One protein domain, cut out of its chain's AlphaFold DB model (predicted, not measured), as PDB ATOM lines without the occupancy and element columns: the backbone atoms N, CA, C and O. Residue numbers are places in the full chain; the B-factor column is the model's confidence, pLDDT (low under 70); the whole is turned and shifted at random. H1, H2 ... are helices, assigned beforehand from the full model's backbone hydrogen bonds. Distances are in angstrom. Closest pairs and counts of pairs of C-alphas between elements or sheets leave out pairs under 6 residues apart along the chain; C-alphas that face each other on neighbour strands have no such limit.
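What this domain is: This is residues 13 to 144 of the 145 residues of an uncharacterized protein of Variovorax boronicumulans (UniProt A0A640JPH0). One helix, H2, runs through the middle of a compact, rounded body, and the other five helices pack round it, each touching it. H5, H1, H4, H3 and H6 follow one another round H2 in that order, with H3 and H6 meeting only just and the round left open between H6 and H5. The printed part has 132 residues with six named helices, H1 to H6 in order along the chain, and no named strand; the class is all helix. The whole is compact, with a radius of gyration of the C-alphas of 13.6 A, and the C-alphas span 36 by 33 by 26 A.

Where its parts are: H2, residues 38 to 58, is 30.0 A from first to last C-alpha and runs from C-alpha 38 at (265.228, 135.770, 215.904) to C-alpha 58 at (248.630, 150.447, 236.128). H1, residues 13 to 33, is 30.4 A long and begins with C-alpha 13 at (235.913, 138.569, 225.015). H3 is residues 66 to 81, 22.4 A, and H4 is residues 89 to 105, 24.3 A. H5 is residues 111 to 127, 24.8 A. H6, residues 132 to 143, is 16.7 A long and ends with C-alpha 143 at (261.262, 154.281, 237.181).

How they stand to each other: H2 is the hub, touching five helices. With residues 40 to 48 alone it touches H1, at a steep tilt of 48 degrees, opposite ways; the closest C-alphas, of Ala 28 and Glu 44, are 4.9 A apart. It touches H5 at a steep tilt of 48 degrees, opposite ways, with the C-alphas of Ala 55 and Ser 113 closest at 4.9 A. H2, H3, H4 and H6 form a bundle, a group of helices set side by side. H2 and H3 are a helical hairpin, closest at the C-alphas of Val 42 and Leu 78, 6.1 A. H3 and H4 are another, at a steep tilt of 40 degrees, with the C-alphas of Leu 71 and Gly 98 4.8 A apart. H2 touches H6 with residues 50 to 57 alone, closest at the C-alphas of Ile 57 and Leu 142, 5.9 A. Helix packing is mostly crossed. H4 and H6 are apart, as are H5 and H6. In H1 to H6 every O i to N i+4 pair is within hydrogen-bond range.

The domain as a whole: The two C-alphas farthest apart, of Glu 13 and Ala 89, are 37.8 A apart. The printed part has no cut, and no link is long. Mean pLDDT of the printed part is 89.0; residues 35 to 36 and residue 144 are under 70.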
ATOM      1  N   GLU A  13     234.794 137.909 225.696       78.62
ATOM      2  CA  GLU A  13     235.913 138.569 225.015       78.62
ATOM      3  C   GLU A  13     237.132 138.700 225.938       78.62
ATOM      4  O   GLU A  13     238.250 138.447 225.499       78.62
ATOM      5  N   ARG A  14     236.924 139.009 227.224       79.50
ATOM      6  CA  ARG A  14     238.000 139.056 228.228       79.50
ATOM      7  C   ARG A  14     238.691 137.702 228.402       79.50
ATOM      8  O   ARG A  14     239.913 137.643 228.342       79.50
ATOM      9  N   ALA A  15     237.923 136.620 228.526       82.19
ATOM     10  CA  ALA A  15     238.475 135.269 228.629       82.19
ATOM     11  C   ALA A  15     239.245 134.846 227.361       82.19
ATOM     12  O   ALA A  15     240.265 134.165 227.448       82.19
ATOM     13  N   VAL A  16     238.787 135.266 226.176       86.94
ATOM     14  CA  VAL A  16     239.509 135.029 224.913       86.94
ATOM     15  C   VAL A  16     240.849 135.764 224.903       86.94
ATOM     16  O   VAL A  16     241.855 135.169 224.526       86.94
ATOM     17  N   ILE A  17     240.883 137.023 225.342       85.31
ATOM     18  CA  ILE A  17     242.118 137.820 225.410       85.31
ATOM     19  C   ILE A  17     243.089 137.227 226.427       85.31
ATOM     20  O   ILE A  17     244.269 137.087 226.127       85.31
ATOM     21  N   GLU A  18     242.606 136.818 227.600       85.50
ATOM     22  CA  GLU A  18     243.441 136.133 228.587       85.50
ATOM     23  C   GLU A  18     244.092 134.886 227.990       85.50
ATOM     24  O   GLU A  18     245.302 134.682 228.114       85.50
ATOM     25  N   LYS A  19     243.286 134.055 227.322       87.88
ATOM     26  CA  LYS A  19     243.777 132.848 226.668       87.88
ATOM     27  C   LYS A  19     244.872 133.191 225.655       87.88
ATOM     28  O   LYS A  19     245.916 132.548 225.680       87.88
ATOM     29  N   GLN A  20     244.671 134.225 224.840       88.81
ATOM     30  CA  GLN A  20     245.669 134.692 223.874       88.81
ATOM     31  C   GLN A  20     246.967 135.141 224.551       88.81
ATOM     32  O   GLN A  20     248.035 134.730 224.120       88.81
ATOM     33  N   VAL A  21     246.899 135.910 225.642       88.50
ATOM     34  CA  VAL A  21     248.090 136.341 226.398       88.50
ATOM     35  C   VAL A  21     248.876 135.134 226.924       88.50
ATOM     36  O   VAL A  21     250.101 135.090 226.808       88.50
ATOM     37  N   ARG A  22     248.191 134.118 227.460       89.06
ATOM     38  CA  ARG A  22     248.839 132.883 227.937       89.06
ATOM     39  C   ARG A  22     249.446 132.062 226.793       89.06
ATOM     40  O   ARG A  22     250.523 131.484 226.960       89.06
ATOM     41  N   GLU A  23     248.776 132.005 225.645       90.50
ATOM     42  CA  GLU A  23     249.280 131.340 224.437       90.50
ATOM     43  C   GLU A  23     250.529 132.050 223.892       90.50
ATOM     44  O   GLU A  23     251.534 131.382 223.658       90.50
ATOM     45  N   THR A  24     250.518 133.383 223.801       89.88
ATOM     46  CA  THR A  24     251.677 134.217 223.429       89.88
ATOM     47  C   THR A  24     252.846 134.003 224.387       89.88
ATOM     48  O   THR A  24     253.967 133.782 223.939       89.88
ATOM     49  N   LEU A  25     252.614 133.965 225.706       90.19
ATOM     50  CA  LEU A  25     253.682 133.671 226.670       90.19
ATOM     51  C   LEU A  25     254.292 132.281 226.448       90.19
ATOM     52  O   LEU A  25     255.508 132.105 226.528       90.19
ATOM     53  N   THR A  26     253.449 131.289 226.164       89.44
ATOM     54  CA  THR A  26     253.892 129.916 225.895       89.44
ATOM     55  C   THR A  26     254.709 129.844 224.606       89.44
ATOM     56  O   THR A  26     255.777 129.231 224.602       89.44
ATOM     57  N   ALA A  27     254.249 130.506 223.542       87.75
ATOM     58  CA  ALA A  27     254.960 130.604 222.273       87.75
ATOM     59  C   ALA A  27     256.313 131.305 222.450       87.75
ATOM     60  O   ALA A  27     257.342 130.736 222.096       87.75
ATOM     61  N   ALA A  28     256.347 132.469 223.104       87.44
ATOM     62  CA  ALA A  28     257.580 133.202 223.388       87.44
ATOM     63  C   ALA A  28     258.606 132.338 224.140       87.44
ATOM     64  O   ALA A  28     259.783 132.313 223.784       87.44
ATOM     65  N   LYS A  29     258.165 131.570 225.148       89.88
ATOM     66  CA  LYS A  29     259.028 130.622 225.873       89.88
ATOM     67  C   LYS A  29     259.536 129.500 224.963       89.88
ATOM     68  O   LYS A  29     260.691 129.106 225.096       89.88
ATOM     69  N   ALA A  30     258.710 128.991 224.050       87.12
ATOM     70  CA  ALA A  30     259.120 127.979 223.078       87.12
ATOM     71  C   ALA A  30     260.173 128.519 222.096       87.12
ATOM     72  O   ALA A  30     261.217 127.886 221.935       87.12
ATOM     73  N   HIS A  31     259.962 129.708 221.521       85.44
ATOM     74  CA  HIS A  31     260.950 130.359 220.652       85.44
ATOM     75  C   HIS A  31     262.232 130.699 221.410       85.44
ATOM     76  O   HIS A  31     263.313 130.505 220.883       85.44
ATOM     77  N   ALA A  32     262.153 131.100 222.680       84.06
ATOM     78  CA  ALA A  32     263.346 131.320 223.491       84.06
ATOM     79  C   ALA A  32     264.168 130.043 223.743       84.06
ATOM     80  O   ALA A  32     265.365 130.132 224.011       84.06
ATOM     81  N   MET A  33     263.558 128.857 223.643       83.56
ATOM     82  CA  MET A  33     264.257 127.569 223.724       83.56
ATOM     83  C   MET A  33     264.761 127.070 222.362       83.56
ATOM     84  O   MET A  33     265.725 126.307 222.328       83.56
ATOM     85  N   SER A  34     264.130 127.486 221.262       77.62
ATOM     86  CA  SER A  34     264.528 127.139 219.895       77.62
ATOM     87  C   SER A  34     265.537 128.155 219.351       77.62
ATOM     88  O   SER A  34     265.417 129.355 219.567       77.62
ATOM     89  N   SER A  35     266.590 127.714 218.668       61.00
ATOM     90  CA  SER A  35     267.672 128.617 218.252       61.00
ATOM     91  C   SER A  35     267.443 129.339 216.924       61.00
ATOM     92  O   SER A  35     268.323 130.099 216.527       61.00
ATOM     93  N   GLU A  36     266.332 129.088 216.229       69.44
ATOM     94  CA  GLU A  36     266.287 129.274 214.771       69.44
ATOM     95  C   GLU A  36     265.610 130.565 214.282       69.44
ATOM     96  O   GLU A  36     265.997 131.031 213.219       69.44
ATOM     97  N   ASP A  37     264.712 131.198 215.053       80.50
ATOM     98  CA  ASP A  37     263.972 132.383 214.579       80.50
ATOM     99  C   ASP A  37     264.074 133.591 215.527       80.50
ATOM    100  O   ASP A  37     263.382 133.697 216.546       80.50
ATOM    101  N   SER A  38     264.969 134.521 215.173       85.38
ATOM    102  CA  SER A  38     265.228 135.770 215.904       85.38
ATOM    103  C   SER A  38     264.027 136.722 215.896       85.38
ATOM    104  O   SER A  38     263.658 137.289 216.927       85.38
ATOM    105  N   ASP A  39     263.349 136.844 214.759       87.31
ATOM    106  CA  ASP A  39     262.197 137.737 214.637       87.31
ATOM    107  C   ASP A  39     260.998 137.239 215.452       87.31
ATOM    108  O   ASP A  39     260.284 138.036 216.067       87.31
ATOM    109  N   GLU A  40     260.790 135.920 215.518       87.88
ATOM    110  CA  GLU A  40     259.694 135.335 216.291       87.88
ATOM    111  C   GLU A  40     259.915 135.500 217.797       87.88
ATOM    112  O   GLU A  40     258.990 135.903 218.509       87.88
ATOM    113  N   ILE A  41     261.140 135.267 218.297       88.50
ATOM    114  CA  ILE A  41     261.439 135.508 219.717       88.50
ATOM    115  C   ILE A  41     261.284 136.992 220.061       88.50
ATOM    116  O   ILE A  41     260.669 137.306 221.080       88.50
ATOM    117  N   VAL A  42     261.777 137.905 219.215       89.69
ATOM    118  CA  VAL A  42     261.680 139.351 219.456       89.69
ATOM    119  C   VAL A  42     260.218 139.792 219.458       89.69
ATOM    120  O   VAL A  42     259.777 140.498 220.369       89.69
ATOM    121  N   GLY A  43     259.440 139.333 218.478       89.69
ATOM    122  CA  GLY A  43     258.029 139.667 218.334       89.69
ATOM    123  C   GLY A  43     257.173 139.162 219.494       89.69
ATOM    124  O   GLY A  43     256.429 139.940 220.096       89.69
ATOM    125  N   GLU A  44     257.266 137.876 219.828       91.50
ATOM    126  CA  GLU A  44     256.429 137.271 220.867       91.50
ATOM    127  C   GLU A  44     256.871 137.699 222.276       91.50
ATOM    128  O   GLU A  44     256.024 138.066 223.094       91.50
ATOM    129  N   ALA A  45     258.178 137.762 222.564       92.56
ATOM    130  CA  ALA A  45     258.652 138.242 223.864       92.56
ATOM    131  C   ALA A  45     258.364 139.734 224.066       92.56
ATOM    132  O   ALA A  45     257.895 140.123 225.136       92.56
ATOM    133  N   GLY A  46     258.536 140.561 223.031       92.81
ATOM    134  CA  GLY A  46     258.209 141.985 223.096       92.81
ATOM    135  C   GLY A  46     256.743 142.239 223.430       92.81
ATOM    136  O   GLY A  46     256.430 143.047 224.307       92.81
ATOM    137  N   ARG A  47     255.821 141.500 222.808       93.38
ATOM    138  CA  ARG A  47     254.387 141.583 223.139       93.38
ATOM    139  C   ARG A  47     254.130 141.299 224.614       93.38
ATOM    140  O   ARG A  47     253.377 142.034 225.252       93.38
ATOM    141  N   MET A  48     254.778 140.273 225.159       95.00
ATOM    142  CA  MET A  48     254.624 139.919 226.567       95.00
ATOM    143  C   MET A  48     255.189 140.979 227.502       95.00
ATOM    144  O   MET A  48     254.509 141.384 228.445       95.00
ATOM    145  N   PHE A  49     256.397 141.462 227.222       95.75
ATOM    146  CA  PHE A  49     257.050 142.482 228.036       95.75
ATOM    147  C   PHE A  49     256.234 143.772 228.057       95.75
ATOM    148  O   PHE A  49     256.026 144.344 229.122       95.75
ATOM    149  N   TYR A  50     255.684 144.180 226.912       94.25
ATOM    150  CA  TYR A  50     254.836 145.364 226.821       94.25
ATOM    151  C   TYR A  50     253.572 145.256 227.681       94.25
ATOM    152  O   TYR A  50     253.270 146.176 228.441       94.25
ATOM    153  N   VAL A  51     252.844 144.137 227.587       94.56
ATOM    154  CA  VAL A  51     251.613 143.926 228.371       94.56
ATOM    155  C   VAL A  51     251.913 143.928 229.865       94.56
ATOM    156  O   VAL A  51     251.208 144.582 230.631       94.56
ATOM    157  N   VAL A  52     252.969 143.229 230.280       95.56
ATOM    158  CA  VAL A  52     253.337 143.112 231.695       95.56
ATOM    159  C   VAL A  52     253.849 144.438 232.257       95.56
ATOM    160  O   VAL A  52     253.445 144.806 233.354       95.56
ATOM    161  N   LEU A  53     254.668 145.189 231.511       94.44
ATOM    162  CA  LEU A  53     255.109 146.526 231.926       94.44
ATOM    163  C   LEU A  53     253.926 147.480 232.083       94.44
ATOM    164  O   LEU A  53     253.824 148.166 233.095       94.44
ATOM    165  N   GLY A  54     253.016 147.515 231.106       93.75
ATOM    166  CA  GLY A  54     251.826 148.359 231.184       93.75
ATOM    167  C   GLY A  54     250.965 148.024 232.404       93.75
ATOM    168  O   GLY A  54     250.544 148.926 233.127       93.75
ATOM    169  N   ALA A  55     250.746 146.731 232.659       94.75
ATOM    170  CA  ALA A  55     249.944 146.274 233.787       94.75
ATOM    171  C   ALA A  55     250.626 146.597 235.124       94.75
ATOM    172  O   ALA A  55     249.973 147.105 236.028       94.75
ATOM    173  N   ALA A  56     251.945 146.407 235.224       94.88
ATOM    174  CA  ALA A  56     252.716 146.766 236.412       94.88
ATOM    175  C   ALA A  56     252.640 148.266 236.732       94.88
ATOM    176  O   ALA A  56     252.515 148.639 237.897       94.88
ATOM    177  N   ILE A  57     252.657 149.127 235.707       93.62
ATOM    178  CA  ILE A  57     252.464 150.578 235.866       93.62
ATOM    179  C   ILE A  57     251.040 150.887 236.340       93.62
ATOM    180  O   ILE A  57     250.857 151.726 237.220       93.62
ATOM    181  N   ALA A  58     250.029 150.240 235.754       93.81
ATOM    182  CA  ALA A  58     248.630 150.447 236.128       93.81
ATOM    183  C   ALA A  58     248.365 150.049 237.591       93.81
ATOM    184  O   ALA A  58     247.673 150.776 238.307       93.81
ATOM    185  N   ASP A  59     248.984 148.955 238.031       94.81
ATOM    186  CA  ASP A  59     248.875 148.420 239.390       94.81
ATOM    187  C   ASP A  59     249.824 149.096 240.389       94.81
ATOM    188  O   ASP A  59     249.762 148.801 241.581       94.81
ATOM    189  N   GLN A  60     250.676 150.021 239.924       93.75
ATOM    190  CA  GLN A  60     251.668 150.734 240.739       93.75
ATOM    191  C   GLN A  60     252.584 149.772 241.513       93.75
ATOM    192  O   GLN A  60     252.835 149.958 242.706       93.75
ATOM    193  N   LEU A  61     253.058 148.717 240.841       93.81
ATOM    194  CA  LEU A  61     254.021 147.797 241.442       93.81
ATOM    195  C   LEU A  61     255.328 148.515 241.791       93.81
ATOM    196  O   LEU A  61     255.756 149.427 241.083       93.81
ATOM    197  N   ASP A  62     255.974 148.058 242.866       91.31
ATOM    198  CA  ASP A  62     257.246 148.606 243.338       91.31
ATOM    199  C   ASP A  62     258.351 148.418 242.275       91.31
ATOM    200  O   ASP A  62     258.675 147.278 241.912       91.31
ATOM    201  N   PRO A  63     258.978 149.506 241.788       88.62
ATOM    202  CA  PRO A  63     260.053 149.421 240.805       88.62
ATOM    203  C   PRO A  63     261.302 148.684 241.300       88.62
ATOM    204  O   PRO A  63     262.101 148.227 240.484       88.62
ATOM    205  N   GLY A  64     261.483 148.571 242.621       91.44
ATOM    206  CA  GLY A  64     262.580 147.839 243.254       91.44
ATOM    207  C   GLY A  64     262.419 146.317 243.238       91.44
ATOM    208  O   GLY A  64     263.312 145.598 243.698       91.44
ATOM    209  N   MET A  65     261.296 145.796 242.732       93.31
ATOM    210  CA  MET A  65     261.065 144.357 242.663       93.31
ATOM    211  C   MET A  65     262.074 143.666 241.725       93.31
ATOM    212  O   MET A  65     262.314 144.136 240.606       93.31
ATOM    213  N   PRO A  66     262.634 142.502 242.112       95.00
ATOM    214  CA  PRO A  66     263.577 141.762 241.272       95.00
ATOM    215  C   PRO A  66     263.034 141.420 239.877       95.00
ATOM    216  O   PRO A  66     263.770 141.456 238.889       95.00
ATOM    217  N   GLU A  67     261.743 141.104 239.779       95.19
ATOM    218  CA  GLU A  67     261.059 140.785 238.526       95.19
ATOM    219  C   GLU A  67     261.029 141.984 237.581       95.19
ATOM    220  O   GLU A  67     261.252 141.825 236.383       95.19
ATOM    221  N   ILE A  68     260.816 143.184 238.120       94.06
ATOM    222  CA  ILE A  68     260.819 144.429 237.357       94.06
ATOM    223  C   ILE A  68     262.224 144.732 236.832       94.06
ATOM    224  O   ILE A  68     262.388 145.016 235.645       94.06
ATOM    225  N   HIS A  69     263.252 144.611 237.674       94.06
ATOM    226  CA  HIS A  69     264.639 144.780 237.234       94.06
ATOM    227  C   HIS A  69     265.032 143.762 236.157       94.06
ATOM    228  O   HIS A  69     265.686 144.112 235.172       94.06
ATOM    229  N   THR A  70     264.591 142.512 236.308       96.06
ATOM    230  CA  THR A  70     264.793 141.463 235.299       96.06
ATOM    231  C   THR A  70     264.091 141.818 233.990       96.06
ATOM    232  O   THR A  70     264.662 141.633 232.916       96.06
ATOM    233  N   LEU A  71     262.873 142.359 234.063       94.75
ATOM    234  CA  LEU A  71     262.098 142.759 232.894       94.75
ATOM    235  C   LEU A  71     262.735 143.943 232.156       94.75
ATOM    236  O   LEU A  71     262.766 143.934 230.930       94.75
ATOM    237  N   HIS A  72     263.308 144.909 232.881       93.31
ATOM    238  CA  HIS A  72     264.109 145.991 232.298       93.31
ATOM    239  C   HIS A  72     265.302 145.441 231.505       93.31
ATOM    240  O   HIS A  72     265.411 145.700 230.310       93.31
ATOM    241  N   ALA A  73     266.141 144.608 232.132       94.69
ATOM    242  CA  ALA A  73     267.303 144.017 231.462       94.69
ATOM    243  C   ALA A  73     266.909 143.158 230.245       94.69
ATOM    244  O   ALA A  73     267.624 143.111 229.244       94.69
ATOM    245  N   ALA A  74     265.760 142.484 230.313       95.88
ATOM    246  CA  ALA A  74     265.225 141.725 229.192       95.88
ATOM    247  C   ALA A  74     264.740 142.626 228.044       95.88
ATOM    248  O   ALA A  74     264.895 142.239 226.890       95.88
ATOM    249  N   CYS A  75     264.190 143.812 228.333       94.75
ATOM    250  CA  CYS A  75     263.820 144.791 227.306       94.75
ATOM    251  C   CYS A  75     265.051 145.335 226.576       94.75
ATOM    252  O   CYS A  75     265.030 145.401 225.351       94.75
ATOM    253  N   ASP A  76     266.127 145.646 227.301       93.69
ATOM    254  CA  ASP A  76     267.392 146.086 226.697       93.69
ATOM    255  C   ASP A  76     267.978 144.986 225.795       93.69
ATOM    256  O   ASP A  76     268.332 145.227 224.642       93.69
ATOM    257  N   ALA A  77     267.986 143.736 226.273       94.00
ATOM    258  CA  ALA A  77     268.429 142.594 225.476       94.00
ATOM    259  C   ALA A  77     267.559 142.357 224.230       94.00
ATOM    260  O   ALA A  77     268.071 141.921 223.199       94.00
ATOM    261  N   LEU A  78     266.252 142.621 224.324       92.94
ATOM    262  CA  LEU A  78     265.314 142.519 223.210       92.94
ATOM    263  C   LEU A  78     265.574 143.603 222.159       92.94
ATOM    264  O   LEU A  78     265.554 143.306 220.967       92.94
ATOM    265  N   TYR A  79     265.834 144.837 222.599       92.25
ATOM    266  CA  TYR A  79     266.208 145.950 221.728       92.25
ATOM    267  C   TYR A  79     267.481 145.636 220.949       92.25
ATOM    268  O   TYR A  79     267.485 145.714 219.724       92.25
ATOM    269  N   ASP A  80     268.521 145.186 221.650       91.88
ATOM    270  CA  ASP A  80     269.800 144.816 221.044       91.88
ATOM    271  C   ASP A  80     269.691 143.618 220.087       91.88
ATOM    272  O   ASP A  80     270.547 143.435 219.222       91.88
ATOM    273  N   GLN A  81     268.685 142.757 220.273       90.88
ATOM    274  CA  GLN A  81     268.429 141.596 219.419       90.88
ATOM    275  C   GLN A  81     267.611 141.944 218.166       90.88
ATOM    276  O   GLN A  81     267.638 141.188 217.195       90.88
ATOM    277  N   ALA A  82     266.864 143.048 218.171       89.44
ATOM    278  CA  ALA A  82     265.975 143.398 217.074       89.44
ATOM    279  C   ALA A  82     266.760 143.687 215.781       89.44
ATOM    280  O   ALA A  82     267.626 144.558 215.748       89.44
ATOM    281  N   GLY A  83     266.416 142.981 214.699       86.44
ATOM    282  CA  GLY A  83     267.072 143.123 213.394       86.44
ATOM    283  C   GLY A  83     268.347 142.294 213.219       86.44
ATOM    284  O   GLY A  83     268.981 142.385 212.172       86.44
ATOM    285  N   GLU A  84     268.713 141.485 214.212       88.56
ATOM    286  CA  GLU A  84     269.810 140.525 214.108       88.56
ATOM    287  C   GLU A  84     269.286 139.175 213.608       88.56
ATOM    288  O   GLU A  84     268.304 138.658 214.141       88.56
ATOM    289  N   ASP A  85     269.972 138.558 212.645       84.31
ATOM    290  CA  ASP A  85     269.535 137.291 212.034       84.31
ATOM    291  C   ASP A  85     269.562 136.108 213.019       84.31
ATOM    292  O   ASP A  85     268.792 135.156 212.900       84.31
ATOM    293  N   ALA A  86     270.462 136.152 214.005       85.81
ATOM    294  CA  ALA A  86     270.668 135.075 214.965       85.81
ATOM    295  C   ALA A  86     270.631 135.586 216.405       85.81
ATOM    296  O   ALA A  86     271.173 136.642 216.739       85.81
ATOM    297  N   VAL A  87     270.038 134.785 217.291       85.06
ATOM    298  CA  VAL A  87     269.926 135.133 218.709       85.06
ATOM    299  C   VAL A  87     271.199 134.756 219.454       85.06
ATOM    300  O   VAL A  87     271.501 133.569 219.635       85.06
ATOM    301  N   ALA A  88     271.925 135.772 219.923       87.75
ATOM    302  CA  ALA A  88     273.101 135.587 220.766       87.75
ATOM    303  C   ALA A  88     272.722 134.877 222.077       87.75
ATOM    304  O   ALA A  88     271.675 135.154 222.668       87.75
ATOM    305  N   ALA A  89     273.577 133.969 222.556       88.75
ATOM    306  CA  ALA A  89     273.276 133.138 223.726       88.75
ATOM    307  C   ALA A  89     272.978 133.966 224.990       88.75
ATOM    308  O   ALA A  89     272.016 133.669 225.700       88.75
ATOM    309  N   ASP A  90     273.742 135.036 225.224       91.31
ATOM    310  CA  ASP A  90     273.564 135.910 226.388       91.31
ATOM    311  C   ASP A  90     272.237 136.682 226.320       91.31
ATOM    312  O   ASP A  90     271.490 136.734 227.300       91.31
ATOM    313  N   ARG A  91     271.876 137.198 225.136       92.12
ATOM    314  CA  ARG A  91     270.588 137.876 224.909       92.12
ATOM    315  C   ARG A  91     269.417 136.913 225.079       92.12
ATOM    316  O   ARG A  91     268.453 137.238 225.767       92.12
ATOM    317  N   ARG A  92     269.525 135.690 224.546       91.56
ATOM    318  CA  ARG A  92     268.524 134.628 224.749       91.56
ATOM    319  C   ARG A  92     268.312 134.335 226.232       91.56
ATOM    320  O   ARG A  92     267.170 134.169 226.659       91.56
ATOM    321  N   ALA A  93     269.388 134.269 227.018       93.06
ATOM    322  CA  ALA A  93     269.304 134.022 228.453       93.06
ATOM    323  C   ALA A  93     268.556 135.152 229.181       93.06
ATOM    324  O   ALA A  93     267.669 134.866 229.988       93.06
ATOM    325  N   LEU A  94     268.849 136.412 228.847       95.69
ATOM    326  CA  LEU A  94     268.165 137.585 229.402       95.69
ATOM    327  C   LEU A  94     266.683 137.636 229.005       95.69
ATOM    328  O   LEU A  94     265.825 137.775 229.875       95.69
ATOM    329  N   ILE A  95     266.359 137.425 227.726       94.94
ATOM    330  CA  ILE A  95     264.969 137.370 227.241       94.94
ATOM    331  C   ILE A  95     264.204 136.237 227.942       94.94
ATOM    332  O   ILE A  95     263.089 136.431 228.424       94.94
ATOM    333  N   SER A  96     264.821 135.063 228.083       94.94
ATOM    334  CA  SER A  96     264.225 133.927 228.799       94.94
ATOM    335  C   SER A  96     263.970 134.237 230.276       94.94
ATOM    336  O   SER A  96     262.943 133.829 230.824       94.94
ATOM    337  N   ALA A  97     264.891 134.945 230.936       96.06
ATOM    338  CA  ALA A  97     264.709 135.400 232.310       96.06
ATOM    339  C   ALA A  97     263.548 136.401 232.416       96.06
ATOM    340  O   ALA A  97     262.699 136.243 233.294       96.06
ATOM    341  N   GLY A  98     263.438 137.342 231.474       96.81
ATOM    342  CA  GLY A  98     262.302 138.261 231.365       96.81
ATOM    343  C   GLY A  98     260.965 137.537 231.218       96.81
ATOM    344  O   GLY A  98     260.017 137.838 231.935       96.81
ATOM    345  N   LEU A  99     260.887 136.511 230.365       96.12
ATOM    346  CA  LEU A  99     259.660 135.720 230.185       96.12
ATOM    347  C   LEU A  99     259.249 134.964 231.456       96.12
ATOM    348  O   LEU A  99     258.059 134.828 231.741       96.12
ATOM    349  N   ARG A 100     260.219 134.492 232.247       96.12
ATOM    350  CA  ARG A 100     259.951 133.899 233.567       96.12
ATOM    351  C   ARG A 100     259.485 134.949 234.574       96.12
ATOM    352  O   ARG A 100     258.577 134.669 235.350       96.12
ATOM    353  N   ALA A 101     260.055 136.153 234.538       96.19
ATOM    354  CA  ALA A 101     259.587 137.267 235.357       96.19
ATOM    355  C   ALA A 101     258.137 137.644 235.005       96.19
ATOM    356  O   ALA A 101     257.324 137.801 235.908       96.19
ATOM    357  N   CYS A 102     257.772 137.680 233.717       95.75
ATOM    358  CA  CYS A 102     256.384 137.865 233.280       95.75
ATOM    359  C   CYS A 102     255.442 136.807 233.861       95.75
ATOM    360  O   CYS A 102     254.364 137.145 234.338       95.75
ATOM    361  N   GLU A 103     255.837 135.532 233.842       94.12
ATOM    362  CA  GLU A 103     255.045 134.438 234.420       94.12
ATOM    363  C   GLU A 103     254.806 134.626 235.923       94.12
ATOM    364  O   GLU A 103     253.685 134.420 236.388       94.12
ATOM    365  N   HIS A 104     255.820 135.074 236.670       94.62
ATOM    366  CA  HIS A 104     255.658 135.407 238.085       94.62
ATOM    367  C   HIS A 104     254.746 136.629 238.278       94.62
ATOM    368  O   HIS A 104     253.811 136.577 239.077       94.62
ATOM    369  N   LEU A 105     254.959 137.691 237.495       94.38
ATOM    370  CA  LEU A 105     254.175 138.926 237.550       94.38
ATOM    371  C   LEU A 105     252.694 138.678 237.237       94.38
ATOM    372  O   LEU A 105     251.832 139.231 237.910       94.38
ATOM    373  N   PHE A 106     252.359 137.776 236.312       92.19
ATOM    374  CA  PHE A 106     250.963 137.383 236.074       92.19
ATOM    375  C   PHE A 106     250.271 136.754 237.286       92.19
ATOM    376  O   PHE A 106     249.044 136.750 237.341       92.19
ATOM    377  N   GLY A 107     251.026 136.209 238.241       90.62
ATOM    378  CA  GLY A 107     250.479 135.695 239.493       90.62
ATOM    379  C   GLY A 107     250.079 136.784 240.491       90.62
ATOM    380  O   GLY A 107     249.359 136.475 241.439       90.62
ATOM    381  N   ILE A 108     250.538 138.026 240.299       93.69
ATOM    382  CA  ILE A 108     250.326 139.133 241.243       93.69
ATOM    383  C   ILE A 108     249.641 140.360 240.635       93.69
ATOM    384  O   ILE A 108     249.036 141.127 241.379       93.69
ATOM    385  N   LEU A 109     249.722 140.544 239.317       94.44
ATOM    386  CA  LEU A 109     249.056 141.631 238.605       94.44
ATOM    387  C   LEU A 109     247.534 141.477 238.649       94.44
ATOM    388  O   LEU A 109     247.002 140.363 238.586       94.44
ATOM    389  N   ASP A 110     246.831 142.606 238.688       92.94
ATOM    390  CA  ASP A 110     245.386 142.640 238.547       92.94
ATOM    391  C   ASP A 110     244.997 142.159 237.145       92.94
ATOM    392  O   ASP A 110     245.526 142.577 236.106       92.94
ATOM    393  N   TYR A 111     244.021 141.259 237.123       89.19
ATOM    394  CA  TYR A 111     243.450 140.728 235.903       89.19
ATOM    395  C   TYR A 111     242.905 141.831 234.985       89.19
ATOM    396  O   TYR A 111     243.080 141.765 233.767       89.19
ATOM    397  N   ASP A 112     242.258 142.857 235.539       90.44
ATOM    398  CA  ASP A 112     241.700 143.967 234.763       90.44
ATOM    399  C   ASP A 112     242.810 144.759 234.055       90.44
ATOM    400  O   ASP A 112     242.662 145.092 232.873       90.44
ATOM    401  N   SER A 113     243.939 144.985 234.734       93.00
ATOM    402  CA  SER A 113     245.109 145.693 234.202       93.00
ATOM    403  C   SER A 113     245.784 144.917 233.075       93.00
ATOM    404  O   SER A 113     246.017 145.464 231.995       93.00
ATOM    405  N   VAL A 114     246.000 143.610 233.259       93.00
ATOM    406  CA  VAL A 114     246.557 142.735 232.212       93.00
ATOM    407  C   VAL A 114     245.684 142.737 230.958       93.00
ATOM    408  O   VAL A 114     246.186 142.879 229.840       93.00
ATOM    409  N   ILE A 115     244.365 142.603 231.116       92.25
ATOM    410  CA  ILE A 115     243.440 142.584 229.978       92.25
ATOM    411  C   ILE A 115     243.401 143.942 229.276       92.25
ATOM    412  O   ILE A 115     243.417 143.988 228.042       92.25
ATOM    413  N   ALA A 116     243.369 145.044 230.029       91.25
ATOM    414  CA  ALA A 116     243.377 146.392 229.470       91.25
ATOM    415  C   ALA A 116     244.615 146.641 228.594       91.25
ATOM    416  O   ALA A 116     244.487 147.177 227.486       91.25
ATOM    417  N   GLU A 117     245.785 146.184 229.035       93.31
ATOM    418  CA  GLU A 117     247.035 146.355 228.298       93.31
ATOM    419  C   GLU A 117     247.177 145.386 227.124       93.31
ATOM    420  O   GLU A 117     247.608 145.791 226.044       93.31
ATOM    421  N   ALA A 118     246.694 144.148 227.244       92.38
ATOM    422  CA  ALA A 118     246.590 143.233 226.105       92.38
ATOM    423  C   ALA A 118     245.695 143.806 224.986       92.38
ATOM    424  O   ALA A 118     246.002 143.711 223.795       92.38
ATOM    425  N   LEU A 119     244.608 144.486 225.353       89.94
ATOM    426  CA  LEU A 119     243.747 145.204 224.412       89.94
ATOM    427  C   LEU A 119     244.404 146.444 223.818       89.94
ATOM    428  O   LEU A 119     244.152 146.784 222.656       89.94
ATOM    429  N   ALA A 120     245.185 147.171 224.615       89.19
ATOM    430  CA  ALA A 120     245.973 148.295 224.132       89.19
ATOM    431  C   ALA A 120     246.986 147.815 223.084       89.19
ATOM    432  O   ALA A 120     247.014 148.370 221.983       89.19
ATOM    433  N   LEU A 121     247.707 146.728 223.371       90.25
ATOM    434  CA  LEU A 121     248.618 146.073 222.438       90.25
ATOM    435  C   LEU A 121     247.899 145.658 221.150       90.25
ATOM    436  O   LEU A 121     248.331 146.043 220.066       90.25
ATOM    437  N   HIS A 122     246.770 144.948 221.238       87.19
ATOM    438  CA  HIS A 122     246.017 144.516 220.051       87.19
ATOM    439  C   HIS A 122     245.574 145.689 219.171       87.19
ATOM    440  O   HIS A 122     245.654 145.637 217.945       87.19
ATOM    441  N   ARG A 123     245.115 146.785 219.788       85.81
ATOM    442  CA  ARG A 123     244.771 148.013 219.055       85.81
ATOM    443  C   ARG A 123     245.991 148.623 218.373       85.81
ATOM    444  O   ARG A 123     245.863 149.076 217.241       85.81
ATOM    445  N   ARG A 124     247.149 148.610 219.033       85.75
ATOM    446  CA  ARG A 124     248.407 149.134 218.490       85.75
ATOM    447  C   ARG A 124     248.876 148.306 217.292       85.75
ATOM    448  O   ARG A 124     249.111 148.873 216.232       85.75
ATOM    449  N   LEU A 125     248.857 146.978 217.418       86.25
ATOM    450  CA  LEU A 125     249.218 146.038 216.351       86.25
ATOM    451  C   LEU A 125     248.280 146.096 215.133       86.25
ATOM    452  O   LEU A 125     248.681 145.784 214.018       86.25
ATOM    453  N   LYS A 126     247.022 146.517 215.313       82.56
ATOM    454  CA  LYS A 126     246.104 146.760 214.186       82.56
ATOM    455  C   LYS A 126     246.443 148.009 213.373       82.56
ATOM    456  O   LYS A 126     246.041 148.090 212.217       82.56
ATOM    457  N   VAL A 127     247.088 148.998 213.989       78.31
ATOM    458  CA  VAL A 127     247.394 150.299 213.370       78.31
ATOM    459  C   VAL A 127     248.840 150.350 212.864       78.31
ATOM    460  O   VAL A 127     249.140 151.120 211.956       78.31
ATOM    461  N   GLY A 128     249.726 149.513 213.401       76.50
ATOM    462  CA  GLY A 128     251.128 149.437 213.011       76.50
ATOM    463  C   GLY A 128     251.866 148.355 213.792       76.50
ATOM    464  O   GLY A 128     251.270 147.372 214.217       76.50
ATOM    465  N   HIS A 129     253.166 148.531 213.989       71.94
ATOM    466  CA  HIS A 129     253.982 147.642 214.813       71.94
ATOM    467  C   HIS A 129     254.180 148.229 216.215       71.94
ATOM    468  O   HIS A 129     253.889 149.399 216.475       71.94
ATOM    469  N   LEU A 130     254.655 147.391 217.133       79.25
ATOM    470  CA  LEU A 130     255.156 147.850 218.417       79.25
ATOM    471  C   LEU A 130     256.581 148.379 218.207       79.25
ATOM    472  O   LEU A 130     257.441 147.627 217.759       79.25
ATOM    473  N   ASP A 131     256.806 149.664 218.473       83.12
ATOM    474  CA  ASP A 131     258.117 150.301 218.355       83.12
ATOM    475  C   ASP A 131     258.824 150.398 219.713       83.12
ATOM    476  O   ASP A 131     258.206 150.306 220.776       83.12
ATOM    477  N   TRP A 132     260.142 150.601 219.681       84.94
ATOM    478  CA  TRP A 132     260.946 150.758 220.893       84.94
ATOM    479  C   TRP A 132     260.517 151.964 221.741       84.94
ATOM    480  O   TRP A 132     260.542 151.911 222.968       84.94
ATOM    481  N   HIS A 133     260.026 153.028 221.102       83.94
ATOM    482  CA  HIS A 133     259.547 154.214 221.808       83.94
ATOM    483  C   HIS A 133     258.415 153.890 222.797       83.94
ATOM    484  O   HIS A 133     258.334 154.477 223.876       83.94
ATOM    485  N   ALA A 134     257.557 152.920 222.466       81.31
ATOM    486  CA  ALA A 134     256.531 152.416 223.370       81.31
ATOM    487  C   ALA A 134     257.109 151.790 224.651       81.31
ATOM    488  O   ALA A 134     256.523 151.955 225.720       81.31
ATOM    489  N   PHE A 135     258.237 151.084 224.548       82.56
ATOM    490  CA  PHE A 135     258.919 150.475 225.689       82.56
ATOM    491  C   PHE A 135     259.602 151.519 226.557       82.56
ATOM    492  O   PHE A 135     259.373 151.527 227.762       82.56
ATOM    493  N   GLU A 136     260.369 152.435 225.960       84.06
ATOM    494  CA  GLU A 136     261.049 153.500 226.709       84.06
ATOM    495  C   GLU A 136     260.076 154.301 227.570       84.06
ATOM    496  O   GLU A 136     260.352 154.554 228.741       84.06
ATOM    497  N   GLN A 137     258.909 154.652 227.022       85.88
ATOM    498  CA  GLN A 137     257.879 155.357 227.781       85.88
ATOM    499  C   GLN A 137     257.402 154.551 228.996       85.88
ATOM    500  O   GLN A 137     257.226 155.120 230.073       85.88
ATOM    501  N   SER A 138     257.191 153.243 228.845       82.31
ATOM    502  CA  SER A 138     256.778 152.377 229.953       82.31
ATOM    503  C   SER A 138     257.879 152.250 231.008       82.31
ATOM    504  O   SER A 138     257.619 152.463 232.191       82.31
ATOM    505  N   LEU A 139     259.122 151.999 230.589       82.56
ATOM    506  CA  LEU A 139     260.278 151.869 231.484       82.56
ATOM    507  C   LEU A 139     260.536 153.165 232.272       82.56
ATOM    508  O   LEU A 139     260.786 153.123 233.475       82.56
ATOM    509  N   GLN A 140     260.421 154.328 231.624       84.56
ATOM    510  CA  GLN A 140     260.571 155.631 232.279       84.56
ATOM    511  C   GLN A 140     259.482 155.885 233.319       84.56
ATOM    512  O   GLN A 140     259.783 156.344 234.416       84.56
ATOM    513  N   ARG A 141     258.220 155.583 232.994       81.69
ATOM    514  CA  ARG A 141     257.102 155.767 233.934       81.69
ATOM    515  C   ARG A 141     257.272 154.894 235.164       81.69
ATOM    516  O   ARG A 141     257.077 155.377 236.277       81.69
ATOM    517  N   LEU A 142     257.692 153.652 234.958       79.88
ATOM    518  CA  LEU A 142     257.908 152.716 236.043       79.88
ATOM    519  C   LEU A 142     259.085 153.144 236.939       79.88
ATOM    520  O   LEU A 142     258.963 153.085 238.150       79.88
ATOM    521  N   ALA A 143     260.158 153.720 236.388       73.75
ATOM    522  CA  ALA A 143     261.262 154.281 237.181       73.75
ATOM    523  C   ALA A 143     260.896 155.527 238.023       73.75
ATOM    524  O   ALA A 143     261.683 155.948 238.870       73.75
ATOM    525  N   THR A 144     259.739 156.147 237.768       68.00
ATOM    526  CA  THR A 144     259.266 157.365 238.459       68.00
ATOM    527  C   THR A 144     258.069 157.134 239.383       68.00
ATOM    528  O   THR A 144     257.580 158.100 239.970       68.00
TER     529      THR A 144